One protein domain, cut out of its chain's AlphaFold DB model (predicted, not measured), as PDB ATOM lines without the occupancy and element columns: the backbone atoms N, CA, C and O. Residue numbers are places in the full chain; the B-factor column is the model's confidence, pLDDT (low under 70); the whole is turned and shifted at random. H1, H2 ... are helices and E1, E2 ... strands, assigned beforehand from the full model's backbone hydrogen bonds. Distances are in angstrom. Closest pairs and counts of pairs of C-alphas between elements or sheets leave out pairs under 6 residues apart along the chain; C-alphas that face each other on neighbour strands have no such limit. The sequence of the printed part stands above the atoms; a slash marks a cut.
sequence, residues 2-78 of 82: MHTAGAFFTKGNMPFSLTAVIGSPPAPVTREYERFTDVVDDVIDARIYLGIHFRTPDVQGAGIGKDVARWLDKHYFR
ATOM      1  N   MET A   2     278.807 200.947 245.893       95.88
ATOM      2  CA  MET A   2     278.693 200.370 244.539       95.88
ATOM      3  C   MET A   2     279.895 199.529 244.079       95.88
ATOM      4  O   MET A   2     279.714 198.438 243.547       95.88
ATOM      5  N   HIS A   3     281.130 199.959 244.367       95.88
ATOM      6  CA  HIS A   3     282.312 199.127 244.104       95.88
ATOM      7  C   HIS A   3     282.312 197.811 244.898       95.88
ATOM      8  O   HIS A   3     282.763 196.792 244.390       95.88
ATOM      9  N   THR A   4     281.792 197.818 246.129       95.38
ATOM     10  CA  THR A   4     281.670 196.618 246.968       95.38
ATOM     11  C   THR A   4     280.616 195.665 246.411       95.38
ATOM     12  O   THR A   4     280.865 194.467 246.358       95.38
ATOM     13  N   ALA A   5     279.474 196.183 245.944       94.50
ATOM     14  CA  ALA A   5     278.455 195.380 245.268       94.50
ATOM     15  C   ALA A   5     279.024 194.715 244.003       94.50
ATOM     16  O   ALA A   5     278.850 193.515 243.812       94.50
ATOM     17  N   GLY A   6     279.800 195.457 243.205       93.75
ATOM     18  CA  GLY A   6     280.514 194.886 242.063       93.75
ATOM     19  C   GLY A   6     281.564 193.836 242.456       93.75
ATOM     20  O   GLY A   6     281.744 192.843 241.764       93.75
ATOM     21  N   ALA A   7     282.250 194.009 243.587       92.50
ATOM     22  CA  ALA A   7     283.175 192.990 244.083       92.50
ATOM     23  C   ALA A   7     282.454 191.704 244.524       92.50
ATOM     24  O   ALA A   7     282.956 190.617 244.266       92.50
ATOM     25  N   PHE A   8     281.288 191.827 245.162       92.25
ATOM     26  CA  PHE A   8     280.561 190.693 245.731       92.25
ATOM     27  C   PHE A   8     279.717 189.918 244.707       92.25
ATOM     28  O   PHE A   8     279.740 188.692 244.709       92.25
ATOM     29  N   PHE A   9     278.964 190.613 243.847       91.75
ATOM     30  CA  PHE A   9     278.042 189.976 242.900       91.75
ATOM     31  C   PHE A   9     278.693 189.724 241.537       91.75
ATOM     32  O   PHE A   9     278.771 188.589 241.078       91.75
ATOM     33  N   THR A  10     279.147 190.789 240.871       88.69
ATOM     34  CA  THR A  10     279.835 190.716 239.577       88.69
ATOM     35  C   THR A  10     280.555 192.024 239.274       88.69
ATOM     36  O   THR A  10     280.008 193.113 239.448       88.69
ATOM     37  N   LYS A  11     281.789 191.925 238.766       79.56
ATOM     38  CA  LYS A  11     282.580 193.086 238.321       79.56
ATOM     39  C   LYS A  11     282.135 193.608 236.944       79.56
ATOM     40  O   LYS A  11     282.706 194.583 236.463       79.56
ATOM     41  N   GLY A  12     281.173 192.936 236.305       86.12
ATOM     42  CA  GLY A  12     280.683 193.223 234.959       86.12
ATOM     43  C   GLY A  12     279.231 193.703 234.924       86.12
ATOM     44  O   GLY A  12     278.770 194.390 235.831       86.12
ATOM     45  N   ASN A  13     278.536 193.346 233.842       92.88
ATOM     46  CA  ASN A  13     277.150 193.731 233.599       92.88
ATOM     47  C   ASN A  13     276.213 193.106 234.645       92.88
ATOM     48  O   ASN A  13     276.212 191.889 234.840       92.88
ATOM     49  N   MET A  14     275.417 193.945 235.290       94.56
ATOM     50  CA  MET A  14     274.327 193.586 236.186       94.56
ATOM     51  C   MET A  14     273.241 194.650 236.055       94.56
ATOM     52  O   MET A  14     273.264 195.608 236.821       94.56
ATOM     53  N   PRO A  15     272.320 194.508 235.087       96.19
ATOM     54  CA  PRO A  15     271.265 195.489 234.878       96.19
ATOM     55  C   PRO A  15     270.341 195.602 236.092       96.19
ATOM     56  O   PRO A  15     269.901 194.584 236.633       96.19
ATOM     57  N   PHE A  16     270.036 196.827 236.519       95.69
ATOM     58  CA  PHE A  16     269.088 197.095 237.600       95.69
ATOM     59  C   PHE A  16     268.475 198.490 237.494       95.69
ATOM     60  O   PHE A  16     269.067 199.407 236.923       95.69
ATOM     61  N   SER A  17     267.319 198.650 238.136       97.50
ATOM     62  CA  SER A  17     266.610 199.918 238.240       97.50
ATOM     63  C   SER A  17     266.633 200.466 239.667       97.50
ATOM     64  O   SER A  17     266.590 199.722 240.652       97.50
ATOM     65  N   LEU A  18     266.694 201.791 239.790       95.56
ATOM     66  CA  LEU A  18     266.465 202.519 241.036       95.56
ATOM     67  C   LEU A  18     265.260 203.437 240.859       95.56
ATOM     68  O   LEU A  18     265.294 204.348 240.034       95.56
ATOM     69  N   THR A  19     264.219 203.228 241.666       96.69
ATOM     70  CA  THR A  19     263.016 204.070 241.676       96.69
ATOM     71  C   THR A  19     262.966 204.897 242.953       96.69
ATOM     72  O   THR A  19     262.925 204.350 244.054       96.69
ATOM     73  N   ALA A  20     262.936 206.219 242.803       93.25
ATOM     74  CA  ALA A  20     262.697 207.164 243.887       93.25
ATOM     75  C   ALA A  20     261.286 207.753 243.759       93.25
ATOM     76  O   ALA A  20     260.841 208.054 242.656       93.25
ATOM     77  N   VAL A  21     260.586 207.949 244.877       96.56
ATOM     78  CA  VAL A  21     259.299 208.662 244.905       96.56
ATOM     79  C   VAL A  21     259.559 210.057 245.459       96.56
ATOM     80  O   VAL A  21     259.878 210.204 246.637       96.56
ATOM     81  N   ILE A  22     259.486 211.070 244.595       91.94
ATOM     82  CA  ILE A  22     259.909 212.444 244.902       91.94
ATOM     83  C   ILE A  22     258.914 213.475 244.351       91.94
ATOM     84  O   ILE A  22     258.123 213.174 243.459       91.94
ATOM     85  N   GLY A  23     258.960 214.701 244.878       89.56
ATOM     86  CA  GLY A  23     258.130 215.827 244.432       89.56
ATOM     87  C   GLY A  23     256.863 216.065 245.266       89.56
ATOM     88  O   GLY A  23     256.628 215.432 246.294       89.56
ATOM     89  N   SER A  24     256.057 217.037 244.838       89.94
ATOM     90  CA  SER A  24     254.718 217.319 245.377       89.94
ATOM     91  C   SER A  24     253.799 217.776 244.231       89.94
ATOM     92  O   SER A  24     253.996 218.885 243.731       89.94
ATOM     93  N   PRO A  25     252.826 216.948 243.793       93.12
ATOM     94  CA  PRO A  25     252.483 215.634 244.349       93.12
ATOM     95  C   PRO A  25     253.603 214.590 244.139       93.12
ATOM     96  O   PRO A  25     254.380 214.726 243.192       93.12
ATOM     97  N   PRO A  26     253.724 213.570 245.013       95.56
ATOM     98  CA  PRO A  26     254.751 212.539 244.872       95.56
ATOM     99  C   PRO A  26     254.592 211.762 243.562       95.56
ATOM    100  O   PRO A  26     253.509 211.253 243.272       95.56
ATOM    101  N   ALA A  27     255.674 211.633 242.796       95.75
ATOM    102  CA  ALA A  27     255.711 210.858 241.561       95.75
ATOM    103  C   ALA A  27     256.947 209.938 241.527       95.75
ATOM    104  O   ALA A  27     258.006 210.313 242.045       95.75
ATOM    105  N   PRO A  28     256.837 208.729 240.945       96.81
ATOM    106  CA  PRO A  28     257.980 207.844 240.770       96.81
ATOM    107  C   PRO A  28     258.916 208.376 239.680       96.81
ATOM    108  O   PRO A  28     258.481 208.771 238.599       96.81
ATOM    109  N   VAL A  29     260.215 208.335 239.956       95.44
ATOM    110  CA  VAL A  29     261.297 208.597 239.008       95.44
ATOM    111  C   VAL A  29     262.224 207.392 239.025       95.44
ATOM    112  O   VAL A  29     262.807 207.074 240.064       95.44
ATOM    113  N   THR A  30     262.356 206.725 237.881       96.62
ATOM    114  CA  THR A  30     263.187 205.525 237.722       96.62
ATOM    115  C   THR A  30     264.428 205.838 236.894       96.62
ATOM    116  O   THR A  30     264.350 206.545 235.890       96.62
ATOM    117  N   ARG A  31     265.577 205.312 237.324       96.56
ATOM    118  CA  ARG A  31     266.832 205.284 236.564       96.56
ATOM    119  C   ARG A  31     267.261 203.842 236.349       96.56
ATOM    120  O   ARG A  31     267.158 203.038 237.272       96.56
ATOM    121  N   GLU A  32     267.766 203.560 235.159       97.75
ATOM    122  CA  GLU A  32     268.284 202.253 234.759       97.75
ATOM    123  C   GLU A  32     269.811 202.306 234.694       97.75
ATOM    124  O   GLU A  32     270.376 203.294 234.222       97.75
ATOM    125  N   TYR A  33     270.470 201.244 235.148       97.06
ATOM    126  CA  TYR A  33     271.923 201.114 235.128       97.06
ATOM    127  C   TYR A  33     272.326 199.733 234.624       97.06
ATOM    128  O   TYR A  33     271.644 198.744 234.889       97.06
ATOM    129  N   GLU A  34     273.467 199.655 233.942       97.00
ATOM    130  CA  GLU A  34     274.028 198.396 233.442       97.00
ATOM    131  C   GLU A  34     275.013 197.783 234.438       97.00
ATOM    132  O   GLU A  34     275.166 196.567 234.516       97.00
ATOM    133  N   ARG A  35     275.697 198.609 235.232       96.12
ATOM    134  CA  ARG A  35     276.659 198.177 236.248       96.12
ATOM    135  C   ARG A  35     276.437 198.958 237.528       96.12
ATOM    136  O   ARG A  35     276.131 200.146 237.501       96.12
ATOM    137  N   PHE A  36     276.733 198.342 238.674       96.38
ATOM    138  CA  PHE A  36     276.694 199.052 239.960       96.38
ATOM    139  C   PHE A  36     277.518 200.342 239.951       96.38
ATOM    140  O   PHE A  36     277.124 201.338 240.552       96.38
ATOM    141  N   THR A  37     278.670 200.336 239.278       95.88
ATOM    142  CA  THR A  37     279.571 201.492 239.241       95.88
ATOM    143  C   THR A  37     279.030 202.674 238.453       95.88
ATOM    144  O   THR A  37     279.492 203.778 238.710       95.88
ATOM    145  N   ASP A  38     278.046 202.483 237.572       96.75
ATOM    146  CA  ASP A  38     277.459 203.584 236.797       96.75
ATOM    147  C   ASP A  38     276.722 204.576 237.720       96.75
ATOM    148  O   ASP A  38     276.722 205.779 237.486       96.75
ATOM    149  N   VAL A  39     276.205 204.101 238.863       96.69
ATOM    150  CA  VAL A  39     275.603 204.954 239.904       96.69
ATOM    151  C   VAL A  39     276.621 205.914 240.536       96.69
ATOM    152  O   VAL A  39     276.236 206.946 241.081       96.69
ATOM    153  N   VAL A  40     277.920 205.593 240.519       97.38
ATOM    154  CA  VAL A  40     278.942 206.458 241.134       97.38
ATOM    155  C   VAL A  40     279.035 207.789 240.395       97.38
ATOM    156  O   VAL A  40     279.074 208.828 241.053       97.38
ATOM    157  N   ASP A  41     279.010 207.758 239.065       97.25
ATOM    158  CA  ASP A  41     279.086 208.964 238.240       97.25
ATOM    159  C   ASP A  41     277.832 209.834 238.425       97.25
ATOM    160  O   ASP A  41     277.953 211.034 238.684       97.25
ATOM    161  N   ASP A  42     276.644 209.216 238.447       96.62
ATOM    162  CA  ASP A  42     275.371 209.900 238.717       96.62
ATOM    163  C   ASP A  42     275.363 210.597 240.088       96.62
ATOM    164  O   ASP A  42     274.880 211.723 240.225       96.62
ATOM    165  N   VAL A  43     275.924 209.956 241.121       96.69
ATOM    166  CA  VAL A  43     276.005 210.546 242.465       96.69
ATOM    167  C   VAL A  43     277.002 211.705 242.509       96.69
ATOM    168  O   VAL A  43     276.690 212.723 243.125       96.69
ATOM    169  N   ILE A  44     278.171 211.583 241.869       98.25
ATOM    170  CA  ILE A  44     279.149 212.683 241.776       98.25
ATOM    171  C   ILE A  44     278.492 213.902 241.119       98.25
ATOM    172  O   ILE A  44     278.544 215.005 241.665       98.25
ATOM    173  N   ASP A  45     277.828 213.705 239.981       98.12
ATOM    174  CA  ASP A  45     277.145 214.778 239.265       98.12
ATOM    175  C   ASP A  45     276.000 215.379 240.086       98.12
ATOM    176  O   ASP A  45     275.895 216.602 240.189       98.12
ATOM    177  N   ALA A  46     275.198 214.551 240.761       96.69
ATOM    178  CA  ALA A  46     274.125 215.029 241.628       96.69
ATOM    179  C   ALA A  46     274.639 215.965 242.734       96.69
ATOM    180  O   ALA A  46     274.034 217.009 242.979       96.69
ATOM    181  N   ARG A  47     275.767 215.649 243.385       97.88
ATOM    182  CA  ARG A  47     276.330 216.515 244.440       97.88
ATOM    183  C   ARG A  47     276.836 217.855 243.909       97.88
ATOM    184  O   ARG A  47     276.755 218.858 244.621       97.88
ATOM    185  N   ILE A  48     277.312 217.880 242.666       98.19
ATOM    186  CA  ILE A  48     277.717 219.108 241.976       98.19
ATOM    187  C   ILE A  48     276.483 219.935 241.610       98.19
ATOM    188  O   ILE A  48     276.444 221.127 241.902       98.19
ATOM    189  N   TYR A  49     275.452 219.316 241.027       97.88
ATOM    190  CA  TYR A  49     274.215 220.008 240.643       97.88
ATOM    191  C   TYR A  49     273.446 220.565 241.842       97.88
ATOM    192  O   TYR A  49     272.826 221.619 241.736       97.88
ATOM    193  N   LEU A  50     273.528 219.903 242.996       97.38
ATOM    194  CA  LEU A  50     272.983 220.404 244.259       97.38
ATOM    195  C   LEU A  50     273.803 221.556 244.868       97.38
ATOM    196  O   LEU A  50     273.353 222.169 245.832       97.38
ATOM    197  N   GLY A  51     274.999 221.844 244.347       97.94
ATOM    198  CA  GLY A  51     275.868 222.910 244.852       97.94
ATOM    199  C   GLY A  51     276.493 222.616 246.218       97.94
ATOM    200  O   GLY A  51     276.922 223.542 246.902       97.94
ATOM    201  N   ILE A  52     276.543 221.346 246.630       98.06
ATOM    202  CA  ILE A  52     277.043 220.942 247.954       98.06
ATOM    203  C   ILE A  52     278.495 220.442 247.932       98.06
ATOM    204  O   ILE A  52     279.113 220.336 248.987       98.06
ATOM    205  N   HIS A  53     279.055 220.145 246.756       98.31
ATOM    206  CA  HIS A  53     280.432 219.673 246.596       98.31
ATOM    207  C   HIS A  53     281.074 220.153 245.282       98.31
ATOM    208  O   HIS A  53     280.390 220.496 244.319       98.31
ATOM    209  N   PHE A  54     282.410 220.122 245.224       98.44
ATOM    210  CA  PHE A  54     283.177 220.294 243.984       98.44
ATOM    211  C   PHE A  54     283.491 218.938 243.336       98.44
ATOM    212  O   PHE A  54     283.632 217.929 244.023       98.44
ATOM    213  N   ARG A  55     283.709 218.911 242.012       97.88
ATOM    214  CA  ARG A  55     284.000 217.659 241.283       97.88
ATOM    215  C   ARG A  55     285.243 216.929 241.801       97.88
ATOM    216  O   ARG A  55     285.231 215.711 241.939       97.88
ATOM    217  N   THR A  56     286.312 217.663 242.100       98.56
ATOM    218  CA  THR A  56     287.591 217.084 242.534       98.56
ATOM    219  C   THR A  56     287.489 216.243 243.815       98.56
ATOM    220  O   THR A  56     287.875 215.073 243.762       98.56
ATOM    221  N   PRO A  57     286.985 216.764 244.955       98.00
ATOM    222  CA  PRO A  57     286.857 215.957 246.171       98.00
ATOM    223  C   PRO A  57     285.909 214.763 245.996       98.00
ATOM    224  O   PRO A  57     286.117 213.727 246.622       98.00
ATOM    225  N   ASP A  58     284.916 214.860 245.114       98.38
ATOM    226  CA  ASP A  58     283.944 213.789 244.880       98.38
ATOM    227  C   ASP A  58     284.565 212.614 244.126       98.38
ATOM    228  O   ASP A  58     284.436 211.465 244.552       98.38
ATOM    229  N   VAL A  59     285.331 212.908 243.071       98.31
ATOM    230  CA  VAL A  59     286.111 211.903 242.336       98.31
ATOM    231  C   VAL A  59     287.153 211.246 243.247       98.31
ATOM    232  O   VAL A  59     287.311 210.023 243.232       98.31
ATOM    233  N   GLN A  60     287.843 212.026 244.085       98.56
ATOM    234  CA  GLN A  60     288.810 211.482 245.047       98.56
ATOM    235  C   GLN A  60     288.131 210.583 246.091       98.56
ATOM    236  O   GLN A  60     288.609 209.480 246.363       98.56
ATOM    237  N   GLY A  61     286.986 211.007 246.632       97.56
ATOM    238  CA  GLY A  61     286.192 210.217 247.571       97.56
ATOM    239  C   GLY A  61     285.690 208.902 246.968       97.56
ATOM    240  O   GLY A  61     285.756 207.858 247.621       97.56
ATOM    241  N   ALA A  62     285.258 208.917 245.703       97.88
ATOM    242  CA  ALA A  62     284.912 207.702 244.968       97.88
ATOM    243  C   ALA A  62     286.117 206.750 244.841       97.88
ATOM    244  O   ALA A  62     285.975 205.543 245.057       97.88
ATOM    245  N   GLY A  63     287.314 207.293 244.588       98.25
ATOM    246  CA  GLY A  63     288.576 206.549 244.601       98.25
ATOM    247  C   GLY A  63     288.849 205.852 245.937       98.25
ATOM    248  O   GLY A  63     289.092 204.645 245.960       98.25
ATOM    249  N   ILE A  64     288.701 206.561 247.060       98.12
ATOM    250  CA  ILE A  64     288.844 205.974 248.406       98.12
ATOM    251  C   ILE A  64     287.847 204.821 248.602       98.12
ATOM    252  O   ILE A  64     288.215 203.735 249.053       98.12
ATOM    253  N   GLY A  65     286.584 205.016 248.211       97.06
ATOM    254  CA  GLY A  65     285.559 203.973 248.295       97.06
ATOM    255  C   GLY A  65     285.882 202.729 247.457       97.06
ATOM    256  O   GLY A  65     285.581 201.606 247.873       97.06
ATOM    257  N   LYS A  66     286.519 202.905 246.293       97.31
ATOM    258  CA  LYS A  66     287.012 201.806 245.452       97.31
ATOM    259  C   LYS A  66     288.120 201.016 246.141       97.31
ATOM    260  O   LYS A  66     288.113 199.786 246.078       97.31
ATOM    261  N   ASP A  67     289.049 201.690 246.809       97.88
ATOM    262  CA  ASP A  67     290.149 201.020 247.507       97.88
ATOM    263  C   ASP A  67     289.664 200.247 248.738       97.88
ATOM    264  O   ASP A  67     290.084 199.106 248.948       97.88
ATOM    265  N   VAL A  68     288.676 200.775 249.470       96.81
ATOM    266  CA  VAL A  68     287.976 200.019 250.525       96.81
ATOM    267  C   VAL A  68     287.304 198.766 249.951       96.81
ATOM    268  O   VAL A  68     287.435 197.680 250.515       96.81
ATOM    269  N   ALA A  69     286.620 198.873 248.809       95.56
ATOM    270  CA  ALA A  69     285.982 197.720 248.173       95.56
ATOM    271  C   ALA A  69     286.992 196.646 247.735       95.56
ATOM    272  O   ALA A  69     286.748 195.460 247.942       95.56
ATOM    273  N   ARG A  70     288.147 197.046 247.185       95.19
ATOM    274  CA  ARG A  70     289.252 196.125 246.859       95.19
ATOM    275  C   ARG A  70     289.787 195.416 248.096       95.19
ATOM    276  O   ARG A  70     290.113 194.233 248.038       95.19
ATOM    277  N   TRP A  71     289.887 196.135 249.210       95.94
ATOM    278  CA  TRP A  71     290.302 195.537 250.467       95.94
ATOM    279  C   TRP A  71     289.277 194.499 250.949       95.94
ATOM    280  O   TRP A  71     289.671 193.388 251.292       95.94
ATOM    281  N   LEU A  72     287.976 194.798 250.891       94.38
ATOM    282  CA  LEU A  72     286.921 193.836 251.239       94.38
ATOM    283  C   LEU A  72     286.939 192.589 250.340       94.38
ATOM    284  O   LEU A  72     286.890 191.479 250.862       94.38
ATOM    285  N   ASP A  73     287.087 192.758 249.023       92.75
ATOM    286  CA  ASP A  73     287.193 191.659 248.046       92.75
ATOM    287  C   ASP A  73     288.310 190.672 248.427       92.75
ATOM    288  O   ASP A  73     288.115 189.460 248.500       92.75
ATOM    289  N   LYS A  74     289.484 191.208 248.781       92.88
ATOM    290  CA  LYS A  74     290.660 190.407 249.135       92.88
ATOM    291  C   LYS A  74     290.526 189.666 250.473       92.88
ATOM    292  O   LYS A  74     291.133 188.606 250.628       92.88
ATOM    293  N   HIS A  75     289.791 190.218 251.439       92.75
ATOM    294  CA  HIS A  75     289.818 189.725 252.824       92.75
ATOM    295  C   HIS A  75     288.516 189.061 253.284       92.75
ATOM    296  O   HIS A  75     288.583 188.139 254.092       92.75
ATOM    297  N   TYR A  76     287.356 189.481 252.773       90.94
ATOM    298  CA  TYR A  76     286.045 189.076 253.297       90.94
ATOM    299  C   TYR A  76     285.151 188.358 252.286       90.94
ATOM    300  O   TYR A  76     284.308 187.573 252.705       90.94
ATOM    301  N   PHE A  77     285.326 188.565 250.979       88.56
ATOM    302  CA  PHE A  77     284.476 187.932 249.954       88.56
ATOM    303  C   PHE A  77     285.048 186.627 249.389       88.56
ATOM    304  O   PHE A  77     284.695 186.192 248.296       88.56
ATOM    305  N   ARG A  78     285.927 185.965 250.147       79.50
ATOM    306  CA  ARG A  78     286.470 184.660 249.760       79.50
ATOM    307  C   ARG A  78     285.409 183.570 249.987       79.50
ATOM    308  O   ARG A  78     284.720 183.621 251.006       79.50
TER     309      ARG A  78
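What this domain is: This is residues 2 to 78 of the 82 residues of an uncharacterized protein of Actinobacteria bacterium (UniProt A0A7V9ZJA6). A two-stranded hairpin, E1 and E2, lies to one side of a helical part in which the long helix H3 has two shorter helices beside it: H2 folds along its residues 55 to 62, and H1 packs on its residues 65 to 73. The printed part has 77 residues, with three named helices and two named strands in the order H1, E1, E2, H2, H3, and its class is mixed, helices and strands. The sheet is antiparallel, in the order E1 - E2. The whole is loose, with a radius of gyration of the C-alphas of 14.7 A, and elongated, spanning 46 by 28 by 17 A.

Where its parts are: E1 is residues 16 to 22, 19.3 A long, and E2 is residues 27 to 33, 20.0 A. H2 is residues 38 to 49, 17.2 A. H3, residues 55 to 75, measures 30.8 A and ends at C-alpha 75 (289.818, 189.725, 252.824). H1, residues 2 to 8, begins at C-alpha 2 (278.693, 200.370, 244.539).

How they stand to each other: E1 and E2 form a hairpin, antiparallel at 156 degrees; N 18 and O 31 are within hydrogen-bond range at 2.8 A, as are N 29 and O 20 at 2.8 A. Both strands are apart from H3. H2 and H3, a helical hairpin, touch at a shallow tilt of 29 degrees, opposite ways; their closest C-alphas, Ile 44 and Asp 58, are 5.8 A apart. H1 and H3 touch at a shallow tilt of 14 degrees, the same way; their closest C-alphas, Thr 4 and Ala 69, are 4.6 A apart. H1 and H2 are close but not clearly touching, with the closest C-alphas, Met 2 and Val 40, 7.0 A apart. Every O i to N i+4 pair is within hydrogen-bond range in H1 and H3, and 7 of 8 in H2.

The domain as a whole: The C-alphas farthest apart, Pro 25 and Arg 78, are 46.3 A apart. The printed part has no cut, and no link is long. Its mean pLDDT is 95.2, and no printed residue is under 70.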